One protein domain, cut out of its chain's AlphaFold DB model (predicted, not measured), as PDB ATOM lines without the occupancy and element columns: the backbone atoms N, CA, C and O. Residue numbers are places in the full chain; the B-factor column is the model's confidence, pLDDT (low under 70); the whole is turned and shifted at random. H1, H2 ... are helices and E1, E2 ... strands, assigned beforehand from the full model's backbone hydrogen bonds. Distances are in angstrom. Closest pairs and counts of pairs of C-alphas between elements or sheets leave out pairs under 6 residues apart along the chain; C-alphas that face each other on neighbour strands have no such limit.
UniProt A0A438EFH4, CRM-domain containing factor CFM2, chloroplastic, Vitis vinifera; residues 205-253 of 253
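This is residues 205 to 253 of the 253 residues of the protein "CRM-domain containing factor CFM2, chloroplastic" of Vitis vinifera (UniProt A0A438EFH4). Two short parallel strands, E1 and E2, lie side by side as a small two-strand sheet, and the longest helix, H1, packs on E1 over one face as the chain crosses from E1 to E2. H2 is a short turn of helix past the end of E2, and H3 folds back from it on the same side of the strands as H1, while the opposite face of the pair is bare. The printed part has 49 residues, with three named helices and two named strands in the order E1, H1, E2, H2, H3; the sheet order is E1, E2, parallel, and the class is mostly helix. The whole is compact, with a radius of gyration of the C-alphas of 10.4 A, and spans 30 by 21 by 17 A.

Find C-alpha 207 at (-38.616, 2.987, -9.200), where strand E1, residues 207 to 209, begins. Its neighbour E2 is residues 234 to 236. Between them in the chain, look for helix H1, residues 216 to 226, which runs 15.2 A from C-alpha 216 at (-44.488, -8.987, -8.426) to C-alpha 226. After E2 come H2, residues 238 to 242, and H3, residues 244 to 251, which runs 10.6 A and ends with C-alpha 251 at (-51.141, -0.688, -11.400).

Start at the sheet, where E1 and E2 are parallel at 21 degrees between their directions. The C-alphas of Lys 208 and Arg 235 face each other at 4.8 A. Look at N 209 and O 235, and at N 235 and O 207: each pair is within hydrogen-bond range at 2.8 A. E1, H1 and E2 form a strand-helix-strand unit, two parallel neighbour strands with a helix between them in the chain, and its crossover is right-handed. The closest C-alphas of E1 and H1 are those of Val 209 and Ile 218, 7.1 A apart. Those of E1 and H2 are Val 209 and Cys 240, 7.6 A apart. H2 and H3 are close but not clearly touching, with the C-alphas of Cys 240 and Thr 247 closest at 5.8 A. H3 is apart from E1 and E2, and only just apart from H1, at 8.0 A. In H1, H2 and H3 every O i to N i+4 pair is within hydrogen-bond range.

The C-alphas of Arg 228 and Leu 242 are the two farthest apart, at 29.6 A. The printed part has no cut, and it ends at Val 253, the chain's last residue. The links from E2 to H2 and from H2 to H3 are tight, those from E1 to H1 and from H1 to E2 are short, and no link is long. The mean pLDDT of the printed part is 93.3, and residue 253 is the one printed residue under 70.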
ATOM      1  N   LYS A 205     -35.648   9.998  -6.484       94.31
ATOM      2  CA  LYS A 205     -35.448   8.551  -6.665       94.31
ATOM      3  C   LYS A 205     -36.669   7.929  -7.341       94.31
ATOM      4  O   LYS A 205     -37.760   7.969  -6.787       94.31
ATOM      5  N   LYS A 206     -36.468   7.313  -8.505       95.44
ATOM      6  CA  LYS A 206     -37.526   6.644  -9.278       95.44
ATOM      7  C   LYS A 206     -37.415   5.128  -9.141       95.44
ATOM      8  O   LYS A 206     -36.299   4.608  -9.159       95.44
ATOM      9  N   LEU A 207     -38.543   4.437  -9.043       95.56
ATOM     10  CA  LEU A 207     -38.616   2.987  -9.200       95.56
ATOM     11  C   LEU A 207     -38.525   2.666 -10.698       95.56
ATOM     12  O   LEU A 207     -39.335   3.163 -11.475       95.56
ATOM     13  N   LYS A 208     -37.506   1.916 -11.125       95.69
ATOM     14  CA  LYS A 208     -37.308   1.578 -12.542       95.69
ATOM     15  C   LYS A 208     -37.994   0.254 -12.864       95.69
ATOM     16  O   LYS A 208     -37.773  -0.724 -12.161       95.69
ATOM     17  N   VAL A 209     -38.760   0.238 -13.944       96.12
ATOM     18  CA  VAL A 209     -39.395  -0.955 -14.510       96.12
ATOM     19  C   VAL A 209     -38.672  -1.262 -15.813       96.12
ATOM     20  O   VAL A 209     -38.758  -0.475 -16.753       96.12
ATOM     21  N   GLY A 210     -37.896  -2.346 -15.827       94.25
ATOM     22  CA  GLY A 210     -37.098  -2.759 -16.987       94.25
ATOM     23  C   GLY A 210     -37.896  -3.570 -18.012       94.25
ATOM     24  O   GLY A 210     -39.124  -3.636 -17.955       94.25
ATOM     25  N   LYS A 211     -37.183  -4.269 -18.901       94.50
ATOM     26  CA  LYS A 211     -37.757  -5.091 -19.984       94.50
ATOM     27  C   LYS A 211     -38.761  -6.156 -19.536       94.50
ATOM     28  O   LYS A 211     -39.668  -6.486 -20.294       94.50
ATOM     29  N   ALA A 212     -38.604  -6.681 -18.320       92.06
ATOM     30  CA  ALA A 212     -39.515  -7.669 -17.739       92.06
ATOM     31  C   ALA A 212     -40.924  -7.109 -17.455       92.06
ATOM     32  O   ALA A 212     -41.854  -7.878 -17.239       92.06
ATOM     33  N   GLY A 213     -41.089  -5.784 -17.473       93.31
ATOM     34  CA  GLY A 213     -42.350  -5.120 -17.180       93.31
ATOM     35  C   GLY A 213     -42.699  -5.114 -15.692       93.31
ATOM     36  O   GLY A 213     -41.817  -5.194 -14.832       93.31
ATOM     37  N   ILE A 214     -43.990  -4.963 -15.386       94.31
ATOM     38  CA  ILE A 214     -44.503  -4.960 -14.011       94.31
ATOM     39  C   ILE A 214     -44.528  -6.404 -13.507       94.31
ATOM     40  O   ILE A 214     -45.411  -7.181 -13.857       94.31
ATOM     41  N   THR A 215     -43.531  -6.763 -12.705       95.06
ATOM     42  CA  THR A 215     -43.466  -8.048 -12.001       95.06
ATOM     43  C   THR A 215     -43.912  -7.888 -10.550       95.06
ATOM     44  O   THR A 215     -43.971  -6.773 -10.029       95.06
ATOM     45  N   GLU A 216     -44.155  -8.999  -9.856       94.50
ATOM     46  CA  GLU A 216     -44.488  -8.987  -8.426       94.50
ATOM     47  C   GLU A 216     -43.430  -8.245  -7.590       94.50
ATOM     48  O   GLU A 216     -43.763  -7.455  -6.715       94.50
ATOM     49  N   GLY A 217     -42.143  -8.396  -7.919       95.31
ATOM     50  CA  GLY A 217     -41.070  -7.656  -7.250       95.31
ATOM     51  C   GLY A 217     -41.181  -6.134  -7.416       95.31
ATOM     52  O   GLY A 217     -40.841  -5.388  -6.497       95.31
ATOM     53  N   ILE A 218     -41.693  -5.660  -8.558       95.62
ATOM     54  CA  ILE A 218     -41.988  -4.235  -8.767       95.62
ATOM     55  C   ILE A 218     -43.165  -3.809  -7.893       95.62
ATOM     56  O   ILE A 218     -43.050  -2.791  -7.215       95.62
ATOM     57  N   VAL A 219     -44.249  -4.588  -7.864       95.06
ATOM     58  CA  VAL A 219     -45.441  -4.310  -7.042       95.06
ATOM     59  C   VAL A 219     -45.083  -4.278  -5.553       95.06
ATOM     60  O   VAL A 219     -45.358  -3.295  -4.870       95.06
ATOM     61  N   ASN A 220     -44.332  -5.265  -5.068       95.62
ATOM     62  CA  ASN A 220     -43.817  -5.292  -3.700       95.62
ATOM     63  C   ASN A 220     -42.901  -4.092  -3.414       95.62
ATOM     64  O   ASN A 220     -42.950  -3.507  -2.333       95.62
ATOM     65  N   GLY A 221     -42.102  -3.665  -4.396       95.75
ATOM     66  CA  GLY A 221     -41.293  -2.450  -4.303       95.75
ATOM     67  C   GLY A 221     -42.109  -1.151  -4.243       95.75
ATOM     68  O   GLY A 221     -41.648  -0.176  -3.639       95.75
ATOM     69  N   ILE A 222     -43.298  -1.120  -4.853       95.44
ATOM     70  CA  ILE A 222     -44.260  -0.016  -4.733       95.44
ATOM     71  C   ILE A 222     -44.851  -0.020  -3.322       95.44
ATOM     72  O   ILE A 222     -44.728   0.988  -2.626       95.44
ATOM     73  N   HIS A 223     -45.378  -1.161  -2.869       95.06
ATOM     74  CA  HIS A 223     -45.939  -1.320  -1.524       95.06
ATOM     75  C   HIS A 223     -44.936  -0.940  -0.431       95.06
ATOM     76  O   HIS A 223     -45.272  -0.206   0.496       95.06
ATOM     77  N   GLU A 224     -43.672  -1.352  -0.568       95.75
ATOM     78  CA  GLU A 224     -42.622  -0.988   0.384       95.75
ATOM     79  C   GLU A 224     -42.416   0.524   0.484       95.75
ATOM     80  O   GLU A 224     -42.230   1.062   1.576       95.75
ATOM     81  N   ARG A 225     -42.442   1.236  -0.648       95.50
ATOM     82  CA  ARG A 225     -42.298   2.696  -0.634       95.50
ATOM     83  C   ARG A 225     -43.524   3.376  -0.059       95.50
ATOM     84  O   ARG A 225     -43.340   4.366   0.643       95.50
ATOM     85  N   TRP A 226     -44.718   2.835  -0.286       95.38
ATOM     86  CA  TRP A 226     -45.941   3.352   0.323       95.38
ATOM     87  C   TRP A 226     -45.939   3.289   1.847       95.38
ATOM     88  O   TRP A 226     -46.524   4.157   2.485       95.38
ATOM     89  N   ARG A 227     -45.166   2.379   2.455       95.94
ATOM     90  CA  ARG A 227     -44.965   2.376   3.916       95.94
ATOM     91  C   ARG A 227     -44.266   3.631   4.452       95.94
ATOM     92  O   ARG A 227     -44.323   3.886   5.648       95.94
ATOM     93  N   ARG A 228     -43.553   4.381   3.602       94.25
ATOM     94  CA  ARG A 228     -42.713   5.526   4.012       94.25
ATOM     95  C   ARG A 228     -43.007   6.817   3.250       94.25
ATOM     96  O   ARG A 228     -42.482   7.864   3.618       94.25
ATOM     97  N   ALA A 229     -43.757   6.747   2.157       94.00
ATOM     98  CA  ALA A 229     -44.051   7.872   1.284       94.00
ATOM     99  C   ALA A 229     -45.423   7.697   0.637       94.00
ATOM    100  O   ALA A 229     -45.740   6.627   0.140       94.00
ATOM    101  N   GLU A 230     -46.192   8.774   0.548       93.50
ATOM    102  CA  GLU A 230     -47.540   8.754  -0.038       93.50
ATOM    103  C   GLU A 230     -47.517   8.493  -1.556       93.50
ATOM    104  O   GLU A 230     -48.417   7.871  -2.111       93.50
ATOM    105  N   VAL A 231     -46.465   8.946  -2.248       94.81
ATOM    106  CA  VAL A 231     -46.362   8.898  -3.714       94.81
ATOM    107  C   VAL A 231     -45.101   8.163  -4.151       94.81
ATOM    108  O   VAL A 231     -44.013   8.366  -3.608       94.81
ATOM    109  N   VAL A 232     -45.222   7.354  -5.207       95.31
ATOM    110  CA  VAL A 232     -44.097   6.659  -5.843       95.31
ATOM    111  C   VAL A 232     -43.930   7.138  -7.280       95.31
ATOM    112  O   VAL A 232     -44.867   7.165  -8.070       95.31
ATOM    113  N   LYS A 233     -42.697   7.499  -7.647       95.69
ATOM    114  CA  LYS A 233     -42.346   7.892  -9.016       95.69
ATOM    115  C   LYS A 233     -41.777   6.704  -9.772       95.69
ATOM    116  O   LYS A 233     -40.707   6.210  -9.411       95.69
ATOM    117  N   ILE A 234     -42.444   6.289 -10.840       95.06
ATOM    118  CA  ILE A 234     -42.059   5.121 -11.637       95.06
ATOM    119  C   ILE A 234     -41.419   5.576 -12.958       95.06
ATOM    120  O   ILE A 234     -41.816   6.578 -13.555       95.06
ATOM    121  N   ARG A 235     -40.372   4.875 -13.400       95.50
ATOM    122  CA  ARG A 235     -39.750   5.036 -14.718       95.50
ATOM    123  C   ARG A 235     -39.913   3.735 -15.492       95.50
ATOM    124  O   ARG A 235     -39.236   2.763 -15.173       95.50
ATOM    125  N   CYS A 236     -40.755   3.755 -16.518       95.25
ATOM    126  CA  CYS A 236     -40.959   2.617 -17.405       95.25
ATOM    127  C   CYS A 236     -39.934   2.599 -18.542       95.25
ATOM    128  O   CYS A 236     -39.641   3.633 -19.153       95.25
ATOM    129  N   GLU A 237     -39.416   1.412 -18.830       94.75
ATOM    130  CA  GLU A 237     -38.548   1.106 -19.963       94.75
ATOM    131  C   GLU A 237     -39.250   0.065 -20.867       94.75
ATOM    132  O   GLU A 237     -40.267  -0.522 -20.485       94.75
ATOM    133  N   ASP A 238     -38.771  -0.089 -22.104       94.00
ATOM    134  CA  ASP A 238     -39.259  -1.077 -23.082       94.00
ATOM    135  C   ASP A 238     -40.794  -1.109 -23.276       94.00
ATOM    136  O   ASP A 238     -41.420  -0.091 -23.585       94.00
ATOM    137  N   ILE A 239     -41.407  -2.289 -23.120       92.06
ATOM    138  CA  ILE A 239     -42.815  -2.574 -23.423       92.06
ATOM    139  C   ILE A 239     -43.751  -1.730 -22.552       92.06
ATOM    140  O   ILE A 239     -44.750  -1.221 -23.054       92.06
ATOM    141  N   CYS A 240     -43.414  -1.505 -21.277       92.12
ATOM    142  CA  CYS A 240     -44.220  -0.668 -20.385       92.12
ATOM    143  C   CYS A 240     -44.217   0.805 -20.809       92.12
ATOM    144  O   CYS A 240     -45.193   1.516 -20.597       92.12
ATOM    145  N   LYS A 241     -43.129   1.279 -21.431       94.19
ATOM    146  CA  LYS A 241     -43.078   2.639 -21.981       94.19
ATOM    147  C   LYS A 241     -43.940   2.772 -23.239       94.19
ATOM    148  O   LYS A 241     -44.552   3.818 -23.428       94.19
ATOM    149  N   LEU A 242     -43.965   1.740 -24.085       92.44
ATOM    150  CA  LEU A 242     -44.753   1.723 -25.322       92.44
ATOM    151  C   LEU A 242     -46.254   1.557 -25.040       92.44
ATOM    152  O   LEU A 242     -47.070   2.237 -25.651       92.44
ATOM    153  N   ASN A 243     -46.612   0.715 -24.070       92.56
ATOM    154  CA  ASN A 243     -47.995   0.402 -23.714       92.56
ATOM    155  C   ASN A 243     -48.364   0.992 -22.350       92.56
ATOM    156  O   ASN A 243     -48.575   0.271 -21.369       92.56
ATOM    157  N   MET A 244     -48.451   2.322 -22.291       91.06
ATOM    158  CA  MET A 244     -48.740   3.025 -21.040       91.06
ATOM    159  C   MET A 244     -50.160   2.748 -20.529       91.06
ATOM    160  O   MET A 244     -50.332   2.595 -19.329       91.06
ATOM    161  N   LYS A 245     -51.149   2.579 -21.423       89.88
ATOM    162  CA  LYS A 245     -52.528   2.207 -21.048       89.88
ATOM    163  C   LYS A 245     -52.557   0.915 -20.223       89.88
ATOM    164  O   LYS A 245     -52.912   0.946 -19.057       89.88
ATOM    165  N   ARG A 246     -52.022  -0.177 -20.778       91.88
ATOM    166  CA  ARG A 246     -51.919  -1.466 -20.075       91.88
ATOM    167  C   ARG A 246     -51.110  -1.372 -18.777       91.88
ATOM    168  O   ARG A 246     -51.393  -2.080 -17.824       91.88
ATOM    169  N   THR A 247     -50.071  -0.538 -18.759       92.50
ATOM    170  CA  THR A 247     -49.251  -0.323 -17.559       92.50
ATOM    171  C   THR A 247     -50.068   0.336 -16.445       92.50
ATOM    172  O   THR A 247     -49.942  -0.080 -15.301       92.50
ATOM    173  N   HIS A 248     -50.911   1.320 -16.775       90.50
ATOM    174  CA  HIS A 248     -51.857   1.923 -15.836       90.50
ATOM    175  C   HIS A 248     -52.882   0.902 -15.344       90.50
ATOM    176  O   HIS A 248     -52.976   0.704 -14.140       90.50
ATOM    177  N   ASP A 249     -53.532   0.178 -16.258       89.94
ATOM    178  CA  ASP A 249     -54.570  -0.807 -15.918       89.94
ATOM    179  C   ASP A 249     -54.070  -1.890 -14.934       89.94
ATOM    180  O   ASP A 249     -54.830  -2.385 -14.112       89.94
ATOM    181  N   ILE A 250     -52.786  -2.270 -15.002       91.25
ATOM    182  CA  ILE A 250     -52.179  -3.260 -14.089       91.25
ATOM    183  C   ILE A 250     -51.838  -2.660 -12.715       91.25
ATOM    184  O   ILE A 250     -51.780  -3.390 -11.730       91.25
ATOM    185  N   LEU A 251     -51.530  -1.362 -12.646       90.06
ATOM    186  CA  LEU A 251     -51.141  -0.688 -11.400       90.06
ATOM    187  C   LEU A 251     -52.332  -0.085 -10.648       90.06
ATOM    188  O   LEU A 251     -52.210   0.187  -9.458       90.06
ATOM    189  N   GLU A 252     -53.446   0.149 -11.336       85.25
ATOM    190  CA  GLU A 252     -54.702   0.669 -10.792       85.25
ATOM    191  C   GLU A 252     -55.604  -0.502 -10.352       85.25
ATOM    192  O   GLU A 252     -56.665  -0.725 -10.933       85.25
ATOM    193  N   VAL A 253     -55.143  -1.279  -9.359       69.94
ATOM    194  CA  VAL A 253     -55.867  -2.416  -8.747       69.94
ATOM    195  C   VAL A 253     -56.290  -2.083  -7.324       69.94
ATOM    196  O   VAL A 253     -55.459  -1.494  -6.594       69.94
TER     197      VAL A 253